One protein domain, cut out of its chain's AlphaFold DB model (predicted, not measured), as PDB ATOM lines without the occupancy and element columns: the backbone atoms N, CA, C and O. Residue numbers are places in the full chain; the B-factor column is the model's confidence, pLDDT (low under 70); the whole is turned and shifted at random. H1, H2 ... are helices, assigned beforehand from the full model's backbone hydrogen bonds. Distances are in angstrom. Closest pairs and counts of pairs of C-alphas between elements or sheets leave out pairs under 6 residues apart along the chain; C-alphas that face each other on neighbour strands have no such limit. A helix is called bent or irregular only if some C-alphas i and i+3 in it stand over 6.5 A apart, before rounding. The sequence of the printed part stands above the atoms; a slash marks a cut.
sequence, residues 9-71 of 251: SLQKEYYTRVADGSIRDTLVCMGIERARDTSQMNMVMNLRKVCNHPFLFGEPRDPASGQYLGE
ATOM      1  N   SER A   9     135.775 171.296 283.394       95.62
ATOM      2  CA  SER A   9     136.094 172.130 284.564       95.62
ATOM      3  C   SER A   9     135.854 171.384 285.882       95.62
ATOM      4  O   SER A   9     136.719 171.400 286.752       95.62
ATOM      5  N   LEU A  10     134.735 170.654 285.982       94.12
ATOM      6  CA  LEU A  10     134.398 169.846 287.158       94.12
ATOM      7  C   LEU A  10     135.391 168.693 287.361       94.12
ATOM      8  O   LEU A  10     135.817 168.428 288.480       94.12
ATOM      9  N   GLN A  11     135.811 168.034 286.275       96.19
ATOM     10  CA  GLN A  11     136.833 166.990 286.346       96.19
ATOM     11  C   GLN A  11     138.162 167.537 286.855       96.19
ATOM     12  O   GLN A  11     138.769 166.904 287.707       96.19
ATOM     13  N   LYS A  12     138.606 168.703 286.374       96.38
ATOM     14  CA  LYS A  12     139.855 169.324 286.843       96.38
ATOM     15  C   LYS A  12     139.802 169.617 288.337       96.38
ATOM     16  O   LYS A  12     140.736 169.265 289.048       96.38
ATOM     17  N   GLU A  13     138.699 170.197 288.807       95.31
ATOM     18  CA  GLU A  13     138.499 170.455 290.231       95.31
ATOM     19  C   GLU A  13     138.564 169.155 291.038       95.31
ATOM     20  O   GLU A  13     139.385 169.036 291.944       95.31
ATOM     21  N   TYR A  14     137.777 168.144 290.667       95.25
ATOM     22  CA  TYR A  14     137.770 166.861 291.371       95.25
ATOM     23  C   TYR A  14     139.141 166.180 291.330       95.25
ATOM     24  O   TYR A  14     139.548 165.573 292.316       95.25
ATOM     25  N   TYR A  15     139.871 166.290 290.219       95.69
ATOM     26  CA  TYR A  15     141.201 165.706 290.071       95.69
ATOM     27  C   TYR A  15     142.183 166.310 291.081       95.69
ATOM     28  O   TYR A  15     142.859 165.567 291.790       95.69
ATOM     29  N   THR A  16     142.198 167.640 291.214       95.62
ATOM     30  CA  THR A  16     142.995 168.344 292.232       95.62
ATOM     31  C   THR A  16     142.559 167.951 293.644       95.62
ATOM     32  O   THR A  16     143.394 167.592 294.466       95.62
ATOM     33  N   ARG A  17     141.250 167.904 293.926       94.56
ATOM     34  CA  ARG A  17     140.739 167.506 295.252       94.56
ATOM     35  C   ARG A  17     141.081 166.065 295.623       94.56
ATOM     36  O   ARG A  17     141.272 165.764 296.800       94.56
ATOM     37  N   VAL A  18     141.135 165.156 294.650       94.62
ATOM     38  CA  VAL A  18     141.581 163.774 294.872       94.62
ATOM     39  C   VAL A  18     143.080 163.737 295.162       94.62
ATOM     40  O   VAL A  18     143.475 163.028 296.083       94.62
ATOM     41  N   ALA A  19     143.890 164.500 294.422       92.25
ATOM     42  CA  ALA A  19     145.336 164.580 294.635       92.25
ATOM     43  C   ALA A  19     145.691 165.146 296.022       92.25
ATOM     44  O   ALA A  19     146.575 164.615 296.689       92.25
ATOM     45  N   ASP A  20     144.939 166.144 296.489       92.69
ATOM     46  CA  ASP A  20     145.152 166.793 297.790       92.69
ATOM     47  C   ASP A  20     144.446 166.067 298.953       92.69
ATOM     48  O   ASP A  20     144.495 166.514 300.097       92.69
ATOM     49  N   GLY A  21     143.725 164.972 298.682       91.19
ATOM     50  CA  GLY A  21     142.999 164.211 299.704       91.19
ATOM     51  C   GLY A  21     141.762 164.913 300.288       91.19
ATOM     52  O   GLY A  21     141.211 164.439 301.277       91.19
ATOM     53  N   SER A  22     141.271 165.992 299.671       92.56
ATOM     54  CA  SER A  22     140.121 166.798 300.136       92.56
ATOM     55  C   SER A  22     138.807 166.520 299.387       92.56
ATOM     56  O   SER A  22     137.793 167.189 299.599       92.56
ATOM     57  N   ILE A  23     138.784 165.509 298.506       92.75
ATOM     58  CA  ILE A  23     137.591 165.179 297.708       92.75
ATOM     59  C   ILE A  23     136.358 164.875 298.569       92.75
ATOM     60  O   ILE A  23     135.267 165.313 298.227       92.75
ATOM     61  N   ARG A  24     136.509 164.185 299.707       92.00
ATOM     62  CA  ARG A  24     135.381 163.841 300.583       92.00
ATOM     63  C   ARG A  24     134.665 165.087 301.095       92.00
ATOM     64  O   ARG A  24     133.440 165.127 301.044       92.00
ATOM     65  N   ASP A  25     135.414 166.090 301.537       90.69
ATOM     66  CA  ASP A  25     134.847 167.334 302.066       90.69
ATOM     67  C   ASP A  25     134.059 168.066 300.981       90.69
ATOM     68  O   ASP A  25     132.936 168.506 301.211       90.69
ATOM     69  N   THR A  26     134.601 168.084 299.760       90.25
ATOM     70  CA  THR A  26     133.924 168.650 298.584       90.25
ATOM     71  C   THR A  26     132.598 167.930 298.313       90.25
ATOM     72  O   THR A  26     131.564 168.576 298.169       90.25
ATOM     73  N   LEU A  27     132.595 166.591 298.317       91.75
ATOM     74  CA  LEU A  27     131.385 165.789 298.093       91.75
ATOM     75  C   LEU A  27     130.333 165.995 299.193       91.75
ATOM     76  O   LEU A  27     129.141 166.051 298.899       91.75
ATOM     77  N   VAL A  28     130.762 166.139 300.451       90.75
ATOM     78  CA  VAL A  28     129.866 166.440 301.579       90.75
ATOM     79  C   VAL A  28     129.253 167.833 301.425       90.75
ATOM     80  O   VAL A  28     128.044 167.972 301.592       90.75
ATOM     81  N   CYS A  29     130.046 168.844 301.059       87.94
ATOM     82  CA  CYS A  29     129.550 170.197 300.794       87.94
ATOM     83  C   CYS A  29     128.549 170.242 299.634       87.94
ATOM     84  O   CYS A  29     127.608 171.027 299.672       87.94
ATOM     85  N   MET A  30     128.723 169.381 298.631       86.12
ATOM     86  CA  MET A  30     127.805 169.242 297.497       86.12
ATOM     87  C   MET A  30     126.552 168.406 297.810       86.12
ATOM     88  O   MET A  30     125.711 168.230 296.933       86.12
ATOM     89  N   GLY A  31     126.415 167.878 299.033       85.88
ATOM     90  CA  GLY A  31     125.248 167.095 299.442       85.88
ATOM     91  C   GLY A  31     125.157 165.715 298.782       85.88
ATOM     92  O   GLY A  31     124.067 165.159 298.681       85.88
ATOM     93  N   ILE A  32     126.281 165.156 298.324       88.31
ATOM     94  CA  ILE A  32     126.305 163.851 297.659       88.31
ATOM     95  C   ILE A  32     125.995 162.733 298.665       88.31
ATOM     96  O   ILE A  32     126.625 162.617 299.724       88.31
ATOM     97  N   GLU A  33     125.045 161.866 298.320       81.94
ATOM     98  CA  GLU A  33     124.718 160.690 299.129       81.94
ATOM     99  C   GLU A  33     125.934 159.765 299.265       81.94
ATOM    100  O   GLU A  33     126.675 159.536 298.312       81.94
ATOM    101  N   ARG A  34     126.157 159.217 300.468       82.25
ATOM    102  CA  ARG A  34     127.316 158.350 300.780       82.25
ATOM    103  C   ARG A  34     128.688 159.010 300.559       82.25
ATOM    104  O   ARG A  34     129.709 158.321 300.555       82.25
ATOM    105  N   ALA A  35     128.762 160.343 300.473       84.75
ATOM    106  CA  ALA A  35     130.033 161.070 300.395       84.75
ATOM    107  C   ALA A  35     131.002 160.680 301.526       84.75
ATOM    108  O   ALA A  35     132.191 160.472 301.286       84.75
ATOM    109  N   ARG A  36     130.485 160.500 302.750       84.25
ATOM    110  CA  ARG A  36     131.275 160.106 303.933       84.25
ATOM    111  C   ARG A  36     131.896 158.711 303.813       84.25
ATOM    112  O   ARG A  36     132.991 158.499 304.330       84.25
ATOM    113  N   ASP A  37     131.247 157.811 303.079       83.50
ATOM    114  CA  ASP A  37     131.696 156.428 302.874       83.50
ATOM    115  C   ASP A  37     132.748 156.323 301.759       83.50
ATOM    116  O   ASP A  37     133.387 155.283 301.578       83.50
ATOM    117  N   THR A  38     132.966 157.405 301.002       83.06
ATOM    118  CA  THR A  38     133.949 157.428 299.919       83.06
ATOM    119  C   THR A  38     135.355 157.250 300.489       83.06
ATOM    120  O   THR A  38     135.898 158.124 301.177       83.06
ATOM    121  N   SER A  39     135.966 156.101 300.193       83.75
ATOM    122  CA  SER A  39     137.355 155.819 300.556       83.75
ATOM    123  C   SER A  39     138.312 156.687 299.744       83.75
ATOM    124  O   SER A  39     138.265 156.717 298.514       83.75
ATOM    125  N   GLN A  40     139.213 157.376 300.441       83.19
ATOM    126  CA  GLN A  40     140.262 158.205 299.838       83.19
ATOM    127  C   GLN A  40     141.613 157.483 299.767       83.19
ATOM    128  O   GLN A  40     142.538 157.978 299.137       83.19
ATOM    129  N   MET A  41     141.719 156.289 300.362       82.19
ATOM    130  CA  MET A  41     142.972 155.527 300.415       82.19
ATOM    131  C   MET A  41     143.428 155.060 299.028       82.19
ATOM    132  O   MET A  41     144.621 154.996 298.752       82.19
ATOM    133  N   ASN A  42     142.485 154.750 298.131       87.25
ATOM    134  CA  ASN A  42     142.802 154.312 296.774       87.25
ATOM    135  C   ASN A  42     142.788 155.491 295.791       87.25
ATOM    136  O   ASN A  42     141.881 155.635 294.966       87.25
ATOM    137  N   MET A  43     143.814 156.340 295.895       89.81
ATOM    138  CA  MET A  43     143.968 157.541 295.070       89.81
ATOM    139  C   MET A  43     143.899 157.226 293.572       89.81
ATOM    140  O   MET A  43     143.165 157.883 292.843       89.81
ATOM    141  N   VAL A  44     144.585 156.175 293.113       90.19
ATOM    142  CA  VAL A  44     144.620 155.798 291.691       90.19
ATOM    143  C   VAL A  44     143.221 155.475 291.162       90.19
ATOM    144  O   VAL A  44     142.839 155.951 290.094       90.19
ATOM    145  N   MET A  45     142.420 154.707 291.905       90.25
ATOM    146  CA  MET A  45     141.047 154.408 291.490       90.25
ATOM    147  C   MET A  45     140.157 155.649 291.487       90.25
ATOM    148  O   MET A  45     139.345 155.801 290.576       90.25
ATOM    149  N   ASN A  46     140.330 156.556 292.447       93.44
ATOM    150  CA  ASN A  46     139.588 157.814 292.473       93.44
ATOM    151  C   ASN A  46     139.966 158.717 291.290       93.44
ATOM    152  O   ASN A  46     139.076 159.234 290.622       93.44
ATOM    153  N   LEU A  47     141.250 158.832 290.942       94.62
ATOM    154  CA  LEU A  47     141.688 159.573 289.753       94.62
ATOM    155  C   LEU A  47     141.093 158.977 288.466       94.62
ATOM    156  O   LEU A  47     140.637 159.723 287.599       94.62
ATOM    157  N   ARG A  48     141.006 157.642 288.360       93.94
ATOM    158  CA  ARG A  48     140.328 156.973 287.231       93.94
ATOM    159  C   ARG A  48     138.831 157.281 287.181       93.94
ATOM    160  O   ARG A  48     138.314 157.557 286.102       93.94
ATOM    161  N   LYS A  49     138.139 157.292 288.329       94.94
ATOM    162  CA  LYS A  49     136.728 157.711 288.399       94.94
ATOM    163  C   LYS A  49     136.551 159.125 287.850       94.94
ATOM    164  O   LYS A  49     135.704 159.328 286.988       94.94
ATOM    165  N   VAL A  50     137.394 160.075 288.272       95.62
ATOM    166  CA  VAL A  50     137.349 161.460 287.770       95.62
ATOM    167  C   VAL A  50     137.525 161.507 286.251       95.62
ATOM    168  O   VAL A  50     136.741 162.166 285.571       95.62
ATOM    169  N   CYS A  51     138.511 160.786 285.707       96.00
ATOM    170  CA  CYS A  51     138.780 160.746 284.263       96.00
ATOM    171  C   CYS A  51     137.587 160.220 283.450       96.00
ATOM    172  O   CYS A  51     137.302 160.727 282.364       96.00
ATOM    173  N   ASN A  52     136.858 159.243 283.991       96.50
ATOM    174  CA  ASN A  52     135.667 158.691 283.359       96.50
ATOM    175  C   ASN A  52     134.464 159.633 283.476       96.50
ATOM    176  O   ASN A  52     133.965 160.130 282.461       96.50
ATOM    177  N   HIS A  53     134.000 159.889 284.701       96.56
ATOM    178  CA  HIS A  53     132.866 160.770 284.961       96.56
ATOM    179  C   HIS A  53     132.808 161.210 286.440       96.56
ATOM    180  O   HIS A  53     132.840 160.348 287.320       96.56
ATOM    181  N   PRO A  54     132.640 162.513 286.755       95.00
ATOM    182  CA  PRO A  54     132.514 162.987 288.140       95.00
ATOM    183  C   PRO A  54     131.383 162.331 288.943       95.00
ATOM    184  O   PRO A  54     131.546 162.091 290.135       95.00
ATOM    185  N   PHE A  55     130.268 161.965 288.300       94.06
ATOM    186  CA  PHE A  55     129.130 161.323 288.988       94.06
ATOM    187  C   PHE A  55     129.424 159.891 289.471       94.06
ATOM    188  O   PHE A  55     128.637 159.320 290.215       94.06
ATOM    189  N   LEU A  56     130.598 159.321 289.163       93.81
ATOM    190  CA  LEU A  56     131.069 158.080 289.800       93.81
ATOM    191  C   LEU A  56     131.399 158.246 291.297       93.81
ATOM    192  O   LEU A  56     131.629 157.252 291.996       93.81
ATOM    193  N   PHE A  57     131.456 159.485 291.789       92.00
ATOM    194  CA  PHE A  57     131.496 159.801 293.220       92.00
ATOM    195  C   PHE A  57     130.105 159.958 293.842       92.00
ATOM    196  O   PHE A  57     130.006 160.146 295.048       92.00
ATOM    197  N   GLY A  58     129.056 159.844 293.030       89.88
ATOM    198  CA  GLY A  58     127.681 160.151 293.376       89.88
ATOM    199  C   GLY A  58     127.193 161.382 292.621       89.88
ATOM    200  O   GLY A  58     127.967 162.268 292.247       89.88
ATOM    201  N   GLU A  59     125.893 161.403 292.376       85.81
ATOM    202  CA  GLU A  59     125.218 162.455 291.639       85.81
ATOM    203  C   GLU A  59     124.462 163.374 292.606       85.81
ATOM    204  O   GLU A  59     123.776 162.870 293.502       85.81
ATOM    205  N   PRO A  60     124.584 164.708 292.473       84.62
ATOM    206  CA  PRO A  60     123.810 165.613 293.305       84.62
ATOM    207  C   PRO A  60     122.318 165.486 292.993       84.62
ATOM    208  O   PRO A  60     121.917 165.306 291.840       84.62
ATOM    209  N   ARG A  61     121.496 165.624 294.033       86.62
ATOM    210  CA  ARG A  61     120.044 165.738 293.900       86.62
ATOM    211  C   ARG A  61     119.628 167.197 293.923       86.62
ATOM    212  O   ARG A  61     120.203 167.999 294.660       86.62
ATOM    213  N   ASP A  62     118.606 167.523 293.151       84.44
ATOM    214  CA  ASP A  62     117.943 168.814 293.258       84.44
ATOM    215  C   ASP A  62     117.206 168.918 294.611       84.44
ATOM    216  O   ASP A  62     116.373 168.058 294.910       84.44
ATOM    217  N   PRO A  63     117.467 169.946 295.442       81.44
ATOM    218  CA  PRO A  63     116.829 170.077 296.752       81.44
ATOM    219  C   PRO A  63     115.306 170.242 296.705       81.44
ATOM    220  O   PRO A  63     114.639 169.931 297.688       81.44
ATOM    221  N   ALA A  64     114.753 170.752 295.598       85.06
ATOM    222  CA  ALA A  64     113.319 170.999 295.473       85.06
ATOM    223  C   ALA A  64     112.540 169.732 295.080       85.06
ATOM    224  O   ALA A  64     111.501 169.436 295.669       85.06
ATOM    225  N   SER A  65     113.034 168.982 294.094       84.69
ATOM    226  CA  SER A  65     112.367 167.788 293.553       84.69
ATOM    227  C   SER A  65     112.874 166.462 294.128       84.69
ATOM    228  O   SER A  65     112.184 165.450 294.022       84.69
ATOM    229  N   GLY A  66     114.077 166.432 294.712       83.00
ATOM    230  CA  GLY A  66     114.746 165.213 295.180       83.00
ATOM    231  C   GLY A  66     115.239 164.285 294.059       83.00
ATOM    232  O   GLY A  66     115.793 163.218 294.347       83.00
ATOM    233  N   GLN A  67     115.052 164.671 292.795       85.44
ATOM    234  CA  GLN A  67     115.515 163.926 291.625       85.44
ATOM    235  C   GLN A  67     117.003 164.166 291.372       85.44
ATOM    236  O   GLN A  67     117.571 165.172 291.807       85.44
ATOM    237  N   TYR A  68     117.644 163.231 290.678       85.19
ATOM    238  CA  TYR A  68     119.041 163.382 290.289       85.19
ATOM    239  C   TYR A  68     119.188 164.458 289.204       85.19
ATOM    240  O   TYR A  68     118.359 164.578 288.299       85.19
ATOM    241  N   LEU A  69     120.236 165.282 289.293       83.19
ATOM    242  CA  LEU A  69     120.397 166.436 288.398       83.19
ATOM    243  C   LEU A  69     120.536 166.068 286.915       83.19
ATOM    244  O   LEU A  69     120.133 166.839 286.052       83.19
ATOM    245  N   GLY A  70     121.115 164.922 286.610       80.62
ATOM    246  CA  GLY A  70     121.282 164.341 285.286       80.62
ATOM    247  C   GLY A  70     119.999 163.737 284.731       80.62
ATOM    248  O   GLY A  70     119.839 163.749 283.516       80.62
ATOM    249  N   GLU A  71     119.055 163.308 285.574       81.81
ATOM    250  CA  GLU A  71     117.691 162.974 285.132       81.81
ATOM    251  C   GLU A  71     116.933 164.247 284.726       81.81
ATOM    252  O   GLU A  71     116.305 164.296 283.669       81.81
TER     253      GLU A  71
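This is residues 9 to 71 of the 251 residues of the protein "CHR5 protein" of Symbiodinium microadriaticum (UniProt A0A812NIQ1). What does the model look like at first sight? Two helices, H1 and H3, lie side by side and run opposite ways, while H2 turns off at a corner from the end of H1 and the short H4 follows H3 at a corner; from H4 a tail without a named element, residues 58 to 71, reaches away from the helices and makes much of the length. What is it made of? The printed part has 63 residues with four named helices, in the order H1, H2, H3, H4, and no named strand; its class is all helix, with 32 residues in the helices. How large is its outline? It is compact by its radius of gyration of the C-alphas, 11.5 A, yet elongated, with spans of 34 by 21 by 16 A.

How do the first two helices meet? H1, residues 9 to 19, and H2, residues 23 to 29, only just touch, with 3 pairs of C-alphas within 8 A, and only at the corner by their tight link. Their closest C-alphas, Arg 17 and Ile 23, are 4.6 A apart, and they run opposite ways at a steep tilt of 59 degrees. Where does the next helix stand? H3, residues 43 to 52, touches H1, with the closest C-alphas, Gln 11 and Val 50, 5.7 A apart. These two run opposite ways at a shallow tilt of 8 degrees, while H2 and H3 are apart. And the last helix? H4, residues 54 to 57, only just touches H1, with 3 pairs of C-alphas within 8 A, the closest being Gln 11 and Pro 54 at 6.2 A. It only just touches H3, also with 3 such pairs, only at the corner, where the C-alphas of Lys 49 and Leu 56 are closest at 5.8 A; H2 and H4 are close but not clearly touching, with the C-alphas of Leu 27 and Phe 57 closest at 7.7 A. What do the backbones show? Every O i to N i+4 pair is within hydrogen-bond range in H1, H2 and H3, and H4 is too short for such a pair.

Where does H1 lie? It begins at C-alpha 9, (136.094, 172.130, 284.564), and spans 15.6 A to C-alpha 19. How long are H2 and H3? H2 spans 10.0 A from C-alpha 23 to C-alpha 29, and H3 spans 14.4 A from C-alpha 43, (143.968, 157.541, 295.070), to C-alpha 52. Where does H4 end? It ends at C-alpha 57, (131.496, 159.801, 293.220), and is neither bent nor irregular, but only just: C-alphas 54 and 57 are 6.1 A apart.

Which C-alphas are farthest apart? Those of Val 44 and Ala 64, at 35.0 A. Is there a cut, and which links are long? The printed part has no cut; the link from H2 to H3, 13 residues, is long. Is the confidence low anywhere? The mean pLDDT of the printed part is 89.6, and no printed residue is under 70.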